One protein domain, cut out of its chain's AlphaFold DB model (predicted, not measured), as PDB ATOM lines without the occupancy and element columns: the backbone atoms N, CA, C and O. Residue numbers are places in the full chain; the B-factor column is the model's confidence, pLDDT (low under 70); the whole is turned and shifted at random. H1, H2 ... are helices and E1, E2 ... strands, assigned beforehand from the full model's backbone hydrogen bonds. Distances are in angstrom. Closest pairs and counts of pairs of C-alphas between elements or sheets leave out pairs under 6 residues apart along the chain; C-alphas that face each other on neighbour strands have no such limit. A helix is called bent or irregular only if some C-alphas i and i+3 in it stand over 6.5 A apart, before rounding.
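This is residues 6 to 16 and 109 to 156 of the 159 residues of an uncharacterized protein of Muricauda sp (UniProt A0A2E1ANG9). A small twisted sheet of four short strands has one helix, H1, over one of its faces, running along the two inner strands E2 and E3, while no named element covers the other face. Residues 9 to 16 run away from the end of E1 as a tail, and its last residue, Val 16, is one of the two ends of the longest C-alpha distance. The printed part has 59 residues with four named strands and one named helix, in the chain order E1, E2, H1, E3, E4; the sheet order is E1, E2, E3, E4, and it is mixed. The class is mixed, helices and strands, though under half of the printed residues, 27 of 59, are in named elements. The whole is compact, with a radius of gyration of the C-alphas of 10.8 A, and the C-alphas span 33 by 22 by 18 A.

The sheet has the edge strand E1 at residues 6 to 8, 6.4 A from first to last C-alpha, beginning with C-alpha 6 at (101.406, -51.713, -203.331). E2 takes residues 114 to 117 and is 10.1 A long. E3 takes residues 141 to 144 and is 10.3 A long. The longest strand by residues is E4, residues 151 to 155, 11.3 A long, ending with C-alpha 155 at (108.504, -41.064, -210.184). H1, the one named helix, takes residues 125 to 135; it begins with C-alpha 125 at (91.937, -48.034, -221.136), is 15.6 A long, and is not bent.

In the sheet E1 and E4 are the edge strands, and E2 and E3 are the inner ones. E2 and E3 are parallel neighbours, 21 degrees between their directions; the C-alphas of Val 116 and Met 143, which face each other, are 4.3 A apart, and N 115 and O 141 are within hydrogen-bond range at 2.9 A, as are N 143 and O 115 at 2.8 A. E1 and E2 are also parallel, at 25 degrees, with N 116 and O 6 within hydrogen-bond range at 2.8 A. E3 and E4 are antiparallel, at 157 degrees, and form a hairpin; N 142 and O 154 are within hydrogen-bond range at 2.8 A, and so are N 151 and O 144 at 2.8 A. E1 and E4 are apart. From edge to edge the strands' lines turn by 69 degrees. H1 is on the sheet, at a height over the sheet of 9.7 A, and lies over E2 and E3. It runs along the strands, its line and that of E2 standing at 11 degrees on the local plane. The closest C-alphas of H1 and E3 are those of Leu 135 and Leu 142, 7.4 A apart; those of E2 and H1 are Val 117 and Tyr 128, 7.9 A apart. E2, H1 and E3 make a strand-helix-strand unit, two parallel neighbour strands with a helix between them in the chain, and its crossover is right-handed. In H1 every O i to N i+4 pair is within hydrogen-bond range.

The two C-alphas farthest apart are those of Val 16 and Ser 156, at 34.6 A. Residues 17 to 108 are not printed, and C-alphas 16 and 109 are 23.6 A apart across this cut, which falls in the link from E1 to E2. Of the links that are printed whole, H1 to E3 is tight, E2 to H1 and E3 to E4 are short, and none is long. The mean pLDDT of the printed part is 95.6, and no printed residue of this model is under 70.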
ATOM      1  N   PHE A   6     102.838 -51.459-203.384       95.25
ATOM      2  CA  PHE A   6     101.406 -51.713-203.331       95.25
ATOM      3  C   PHE A   6     100.896 -52.081-204.718       95.25
ATOM      4  O   PHE A   6     101.180 -51.383-205.692       95.25
ATOM      5  N   VAL A   7     100.116 -53.154-204.798       95.69
ATOM      6  CA  VAL A   7      99.412 -53.551-206.017       95.69
ATOM      7  C   VAL A   7      97.987 -53.027-205.920       95.69
ATOM      8  O   VAL A   7      97.288 -53.325-204.955       95.69
ATOM      9  N   LEU A   8      97.578 -52.222-206.896       97.00
ATOM     10  CA  LEU A   8      96.195 -51.802-207.081       97.00
ATOM     11  C   LEU A   8      95.613 -52.581-208.257       97.00
ATOM     12  O   LEU A   8      96.110 -52.455-209.376       97.00
ATOM     13  N   ASP A   9      94.557 -53.342-208.005       97.06
ATOM     14  CA  ASP A   9      93.729 -53.923-209.054       97.06
ATOM     15  C   ASP A   9      92.517 -53.014-209.285       97.06
ATOM     16  O   ASP A   9      91.846 -52.622-208.328       97.06
ATOM     17  N   LEU A  10      92.260 -52.607-210.531       98.00
ATOM     18  CA  LEU A  10      91.088 -51.776-210.819       98.00
ATOM     19  C   LEU A  10      89.804 -52.609-210.858       98.00
ATOM     20  O   LEU A  10      88.735 -52.034-210.659       98.00
ATOM     21  N   LEU A  11      89.898 -53.936-211.041       96.94
ATOM     22  CA  LEU A  11      88.748 -54.847-210.986       96.94
ATOM     23  C   LEU A  11      88.036 -54.801-209.632       96.94
ATOM     24  O   LEU A  11      86.817 -54.942-209.591       96.94
ATOM     25  N   ASP A  12      88.763 -54.496-208.553       96.81
ATOM     26  CA  ASP A  12      88.208 -54.319-207.204       96.81
ATOM     27  C   ASP A  12      87.187 -53.166-207.112       96.81
ATOM     28  O   ASP A  12      86.454 -53.065-206.130       96.81
ATOM     29  N   TYR A  13      87.145 -52.276-208.111       97.25
ATOM     30  CA  TYR A  13      86.239 -51.122-208.167       97.25
ATOM     31  C   TYR A  13      85.179 -51.254-209.261       97.25
ATOM     32  O   TYR A  13      84.479 -50.278-209.537       97.25
ATOM     33  N   ARG A  14      85.083 -52.417-209.915       96.12
ATOM     34  CA  ARG A  14      84.093 -52.650-210.963       96.12
ATOM     35  C   ARG A  14      82.681 -52.629-210.355       96.12
ATOM     36  O   ARG A  14      82.471 -53.282-209.330       96.12
ATOM     37  N   PRO A  15      81.713 -51.917-210.963       91.94
ATOM     38  CA  PRO A  15      80.313 -51.995-210.565       91.94
ATOM     39  C   PRO A  15      79.808 -53.441-210.602       91.94
ATOM     40  O   PRO A  15      80.223 -54.229-211.453       91.94
ATOM     41  N   VAL A  16      78.933 -53.788-209.657       89.56
ATOM     42  CA  VAL A  16      78.426 -55.160-209.496       89.56
ATOM     43  C   VAL A  16      77.490 -55.537-210.639       89.56
ATOM     44  O   VAL A  16      77.622 -56.617-211.212       89.56
ATOM     45  N   ARG A 109      95.807 -44.847-198.206       94.75
ATOM     46  CA  ARG A 109      96.845 -45.874-198.001       94.75
ATOM     47  C   ARG A 109      98.004 -45.815-199.003       94.75
ATOM     48  O   ARG A 109      99.098 -46.272-198.694       94.75
ATOM     49  N   PHE A 110      97.791 -45.238-200.186       96.19
ATOM     50  CA  PHE A 110      98.812 -45.119-201.228       96.19
ATOM     51  C   PHE A 110      99.664 -43.850-201.108       96.19
ATOM     52  O   PHE A 110     100.651 -43.694-201.833       96.19
ATOM     53  N   LYS A 111      99.327 -42.936-200.192       96.69
ATOM     54  CA  LYS A 111     100.059 -41.681-200.017       96.69
ATOM     55  C   LYS A 111     101.524 -41.939-199.654       96.69
ATOM     56  O   LYS A 111     101.831 -42.630-198.687       96.69
ATOM     57  N   GLY A 112     102.437 -41.365-200.432       96.00
ATOM     58  CA  GLY A 112     103.882 -41.528-200.267       96.00
ATOM     59  C   GLY A 112     104.430 -42.891-200.713       96.00
ATOM     60  O   GLY A 112     105.642 -43.109-200.655       96.00
ATOM     61  N   GLN A 113     103.577 -43.799-201.188       95.75
ATOM     62  CA  GLN A 113     103.958 -45.171-201.516       95.75
ATOM     63  C   GLN A 113     104.393 -45.332-202.972       95.75
ATOM     64  O   GLN A 113     104.198 -44.447-203.808       95.75
ATOM     65  N   LYS A 114     104.982 -46.491-203.276       95.75
ATOM     66  CA  LYS A 114     105.140 -46.979-204.647       95.75
ATOM     67  C   LYS A 114     103.937 -47.851-204.975       95.75
ATOM     68  O   LYS A 114     103.669 -48.800-204.242       95.75
ATOM     69  N   VAL A 115     103.244 -47.548-206.064       97.06
ATOM     70  CA  VAL A 115     102.045 -48.278-206.486       97.06
ATOM     71  C   VAL A 115     102.247 -48.814-207.893       97.06
ATOM     72  O   VAL A 115     102.674 -48.072-208.778       97.06
ATOM     73  N   VAL A 116     101.928 -50.087-208.098       97.44
ATOM     74  CA  VAL A 116     101.722 -50.679-209.420       97.44
ATOM     75  C   VAL A 116     100.225 -50.860-209.651       97.44
ATOM     76  O   VAL A 116      99.542 -51.472-208.833       97.44
ATOM     77  N   VAL A 117      99.715 -50.313-210.750       97.94
ATOM     78  CA  VAL A 117      98.373 -50.625-211.247       97.94
ATOM     79  C   VAL A 117      98.485 -51.906-212.068       97.94
ATOM     80  O   VAL A 117      99.241 -51.944-213.046       97.94
ATOM     81  N   ARG A 118      97.792 -52.963-211.639       96.50
ATOM     82  CA  ARG A 118      97.815 -54.265-212.310       96.50
ATOM     83  C   ARG A 118      97.243 -54.128-213.720       96.50
ATOM     84  O   ARG A 118      96.237 -53.456-213.921       96.50
ATOM     85  N   GLN A 119      97.905 -54.763-214.683       94.75
ATOM     86  CA  GLN A 119      97.377 -54.912-216.033       94.75
ATOM     87  C   GLN A 119      96.354 -56.049-216.070       94.75
ATOM     88  O   GLN A 119      96.665 -57.161-215.653       94.75
ATOM     89  N   ASP A 120      95.193 -55.778-216.653       95.56
ATOM     90  CA  ASP A 120      94.196 -56.782-217.020       95.56
ATOM     91  C   ASP A 120      93.498 -56.368-218.329       95.56
ATOM     92  O   ASP A 120      93.303 -55.174-218.582       95.56
ATOM     93  N   GLN A 121      93.156 -57.345-219.173       94.75
ATOM     94  CA  GLN A 121      92.485 -57.133-220.464       94.75
ATOM     95  C   GLN A 121      91.004 -56.770-220.306       94.75
ATOM     96  O   GLN A 121      90.419 -56.186-221.213       94.75
ATOM     97  N   LEU A 122      90.403 -57.104-219.161       95.06
ATOM     98  CA  LEU A 122      89.020 -56.774-218.829       95.06
ATOM     99  C   LEU A 122      88.851 -55.324-218.359       95.06
ATOM    100  O   LEU A 122      87.720 -54.883-218.175       95.06
ATOM    101  N   ILE A 123      89.949 -54.596-218.124       96.81
ATOM    102  CA  ILE A 123      89.932 -53.200-217.679       96.81
ATOM    103  C   ILE A 123      90.025 -52.283-218.912       96.81
ATOM    104  O   ILE A 123      91.065 -52.275-219.580       96.81
ATOM    105  N   PRO A 124      88.997 -51.461-219.191       96.88
ATOM    106  CA  PRO A 124      89.041 -50.476-220.265       96.88
ATOM    107  C   PRO A 124      90.179 -49.449-220.088       96.88
ATOM    108  O   PRO A 124      90.456 -49.025-218.956       96.88
ATOM    109  N   PRO A 125      90.849 -49.018-221.176       97.50
ATOM    110  CA  PRO A 125      91.937 -48.034-221.136       97.50
ATOM    111  C   PRO A 125      91.619 -46.750-220.353       97.50
ATOM    112  O   PRO A 125      92.488 -46.203-219.667       97.50
ATOM    113  N   GLU A 126      90.373 -46.289-220.413       98.12
ATOM    114  CA  GLU A 126      89.840 -45.104-219.737       98.12
ATOM    115  C   GLU A 126      90.092 -45.150-218.226       98.12
ATOM    116  O   GLU A 126      90.456 -44.146-217.611       98.12
ATOM    117  N   LEU A 127      89.987 -46.331-217.618       98.56
ATOM    118  CA  LEU A 127      90.132 -46.490-216.173       98.56
ATOM    119  C   LEU A 127      91.578 -46.342-215.713       98.56
ATOM    120  O   LEU A 127      91.827 -45.842-214.615       98.56
ATOM    121  N   TYR A 128      92.546 -46.685-216.564       98.38
ATOM    122  CA  TYR A 128      93.953 -46.404-216.286       98.38
ATOM    123  C   TYR A 128      94.245 -44.900-216.331       98.38
ATOM    124  O   TYR A 128      95.081 -44.419-215.560       98.38
ATOM    125  N   VAL A 129      93.538 -44.138-217.175       98.50
ATOM    126  CA  VAL A 129      93.620 -42.667-217.191       98.50
ATOM    127  C   VAL A 129      93.074 -42.099-215.880       98.50
ATOM    128  O   VAL A 129      93.774 -41.336-215.209       98.50
ATOM    129  N   VAL A 130      91.880 -42.532-215.460       98.50
ATOM    130  CA  VAL A 130      91.249 -42.115-214.193       98.50
ATOM    131  C   VAL A 130      92.138 -42.451-212.992       98.50
ATOM    132  O   VAL A 130      92.451 -41.578-212.176       98.50
ATOM    133  N   ALA A 131      92.621 -43.693-212.913       98.44
ATOM    134  CA  ALA A 131      93.515 -44.137-211.850       98.44
ATOM    135  C   ALA A 131      94.815 -43.323-211.822       98.44
ATOM    136  O   ALA A 131      95.270 -42.922-210.750       98.44
ATOM    137  N   THR A 132      95.395 -43.016-212.986       98.44
ATOM    138  CA  THR A 132      96.612 -42.198-213.085       98.44
ATOM    139  C   THR A 132      96.386 -40.786-212.555       98.44
ATOM    140  O   THR A 132      97.189 -40.310-211.746       98.44
ATOM    141  N   CYS A 133      95.296 -40.125-212.958       98.19
ATOM    142  CA  CYS A 133      94.933 -38.793-212.468       98.19
ATOM    143  C   CYS A 133      94.802 -38.767-210.940       98.19
ATOM    144  O   CYS A 133      95.292 -37.840-210.295       98.19
ATOM    145  N   LYS A 134      94.203 -39.810-210.360       97.94
ATOM    146  CA  LYS A 134      93.989 -39.917-208.916       97.94
ATOM    147  C   LYS A 134      95.250 -40.285-208.127       97.94
ATOM    148  O   LYS A 134      95.501 -39.715-207.069       97.94
ATOM    149  N   LEU A 135      96.052 -41.227-208.621       98.00
ATOM    150  CA  LEU A 135      97.219 -41.752-207.905       98.00
ATOM    151  C   LEU A 135      98.433 -40.837-207.996       98.00
ATOM    152  O   LEU A 135      99.140 -40.672-207.004       98.00
ATOM    153  N   LYS A 136      98.697 -40.244-209.167       97.56
ATOM    154  CA  LYS A 136      99.896 -39.426-209.406       97.56
ATOM    155  C   LYS A 136     100.159 -38.355-208.329       97.56
ATOM    156  O   LYS A 136     101.316 -38.246-207.931       97.56
ATOM    157  N   PRO A 137      99.171 -37.579-207.834       96.81
ATOM    158  CA  PRO A 137      99.423 -36.599-206.772       96.81
ATOM    159  C   PRO A 137      99.676 -37.219-205.385       96.81
ATOM    160  O   PRO A 137     100.140 -36.516-204.489       96.81
ATOM    161  N   LEU A 138      99.371 -38.503-205.183       96.62
ATOM    162  CA  LEU A 138      99.475 -39.189-203.891       96.62
ATOM    163  C   LEU A 138     100.778 -39.986-203.744       96.62
ATOM    164  O   LEU A 138     101.333 -40.048-202.647       96.62
ATOM    165  N   VAL A 139     101.256 -40.615-204.819       97.25
ATOM    166  CA  VAL A 139     102.312 -41.645-204.779       97.25
ATOM    167  C   VAL A 139     103.712 -41.084-205.057       97.25
ATOM    168  O   VAL A 139     103.875 -40.091-205.763       97.25
ATOM    169  N   THR A 140     104.757 -41.758-204.566       96.62
ATOM    170  CA  THR A 140     106.157 -41.438-204.924       96.62
ATOM    171  C   THR A 140     106.597 -42.110-206.221       96.62
ATOM    172  O   THR A 140     107.493 -41.633-206.918       96.62
ATOM    173  N   THR A 141     105.999 -43.245-206.576       97.00
ATOM    174  CA  THR A 141     106.232 -43.920-207.858       97.00
ATOM    175  C   THR A 141     104.939 -44.577-208.311       97.00
ATOM    176  O   THR A 141     104.341 -45.329-207.547       97.00
ATOM    177  N   LEU A 142     104.533 -44.303-209.548       97.81
ATOM    178  CA  LEU A 142     103.424 -44.968-210.219       97.81
ATOM    179  C   LEU A 142     103.986 -45.899-211.290       97.81
ATOM    180  O   LEU A 142     104.814 -45.493-212.110       97.81
ATOM    181  N   MET A 143     103.529 -47.139-211.274       97.75
ATOM    182  CA  MET A 143     103.932 -48.188-212.195       97.75
ATOM    183  C   MET A 143     102.699 -48.877-212.781       97.75
ATOM    184  O   MET A 143     101.602 -48.762-212.238       97.75
ATOM    185  N   TYR A 144     102.894 -49.602-213.873       97.94
ATOM    186  CA  TYR A 144     101.868 -50.372-214.567       97.94
ATOM    187  C   TYR A 144     102.412 -51.750-214.951       97.94
ATOM    188  O   TYR A 144     103.572 -51.849-215.356       97.94
ATOM    189  N   GLY A 145     101.578 -52.783-214.876       94.75
ATOM    190  CA  GLY A 145     101.895 -54.119-215.386       94.75
ATOM    191  C   GLY A 145     101.839 -55.209-214.321       94.75
ATOM    192  O   GLY A 145     101.245 -55.040-213.256       94.75
ATOM    193  N   GLU A 146     102.457 -56.347-214.628       86.44
ATOM    194  CA  GLU A 146     102.506 -57.502-213.734       86.44
ATOM    195  C   GLU A 146     103.452 -57.293-212.544       86.44
ATOM    196  O   GLU A 146     104.457 -56.571-212.603       86.44
ATOM    197  N   VAL A 147     103.141 -57.979-211.442       73.94
ATOM    198  CA  VAL A 147     103.988 -58.001-210.250       73.94
ATOM    199  C   VAL A 147     105.283 -58.743-210.587       73.94
ATOM    200  O   VAL A 147     105.272 -59.943-210.828       73.94
ATOM    201  N   GLY A 148     106.405 -58.020-210.605       80.81
ATOM    202  CA  GLY A 148     107.740 -58.565-210.886       80.81
ATOM    203  C   GLY A 148     108.449 -57.888-212.060       80.81
ATOM    204  O   GLY A 148     109.663 -57.709-212.000       80.81
ATOM    205  N   LEU A 149     107.701 -57.416-213.065       88.88
ATOM    206  CA  LEU A 149     108.251 -56.663-214.200       88.88
ATOM    207  C   LEU A 149     107.403 -55.427-214.560       88.88
ATOM    208  O   LEU A 149     106.950 -55.285-215.697       88.88
ATOM    209  N   PRO A 150     107.160 -54.507-213.611       93.94
ATOM    210  CA  PRO A 150     106.300 -53.373-213.882       93.94
ATOM    211  C   PRO A 150     107.038 -52.276-214.664       93.94
ATOM    212  O   PRO A 150     108.216 -51.984-214.436       93.94
ATOM    213  N   LYS A 151     106.316 -51.594-215.552       96.88
ATOM    214  CA  LYS A 151     106.784 -50.394-216.247       96.88
ATOM    215  C   LYS A 151     106.584 -49.173-215.355       96.88
ATOM    216  O   LYS A 151     105.474 -48.893-214.910       96.88
ATOM    217  N   VAL A 152     107.648 -48.410-215.112       96.69
ATOM    218  CA  VAL A 152     107.554 -47.138-214.376       96.69
ATOM    219  C   VAL A 152     106.906 -46.080-215.268       96.69
ATOM    220  O   VAL A 152     107.399 -45.805-216.360       96.69
ATOM    221  N   ILE A 153     105.816 -45.476-214.792       97.75
ATOM    222  CA  ILE A 153     105.065 -44.420-215.491       97.75
ATOM    223  C   ILE A 153     105.432 -43.042-214.943       97.75
ATOM    224  O   ILE A 153     105.602 -42.081-215.688       97.75
ATOM    225  N   PHE A 154     105.588 -42.941-213.623       97.12
ATOM    226  CA  PHE A 154     105.953 -41.703-212.950       97.12
ATOM    227  C   PHE A 154     106.803 -41.993-211.716       97.12
ATOM    228  O   PHE A 154     106.585 -42.973-211.007       97.12
ATOM    229  N   LYS A 155     107.747 -41.098-211.431       96.38
ATOM    230  CA  LYS A 155     108.504 -41.064-210.184       96.38
ATOM    231  C   LYS A 155     108.598 -39.615-209.727       96.38
ATOM    232  O   LYS A 155     109.043 -38.760-210.497       96.38
ATOM    233  N   SER A 156     108.184 -39.331-208.496       92.19
ATOM    234  CA  SER A 156     108.386 -38.013-207.906       92.19
ATOM    235  C   SER A 156     109.885 -37.749-207.801       92.19
ATOM    236  O   SER A 156     110.626 -38.591-207.288       92.19
TER     237      SER A 156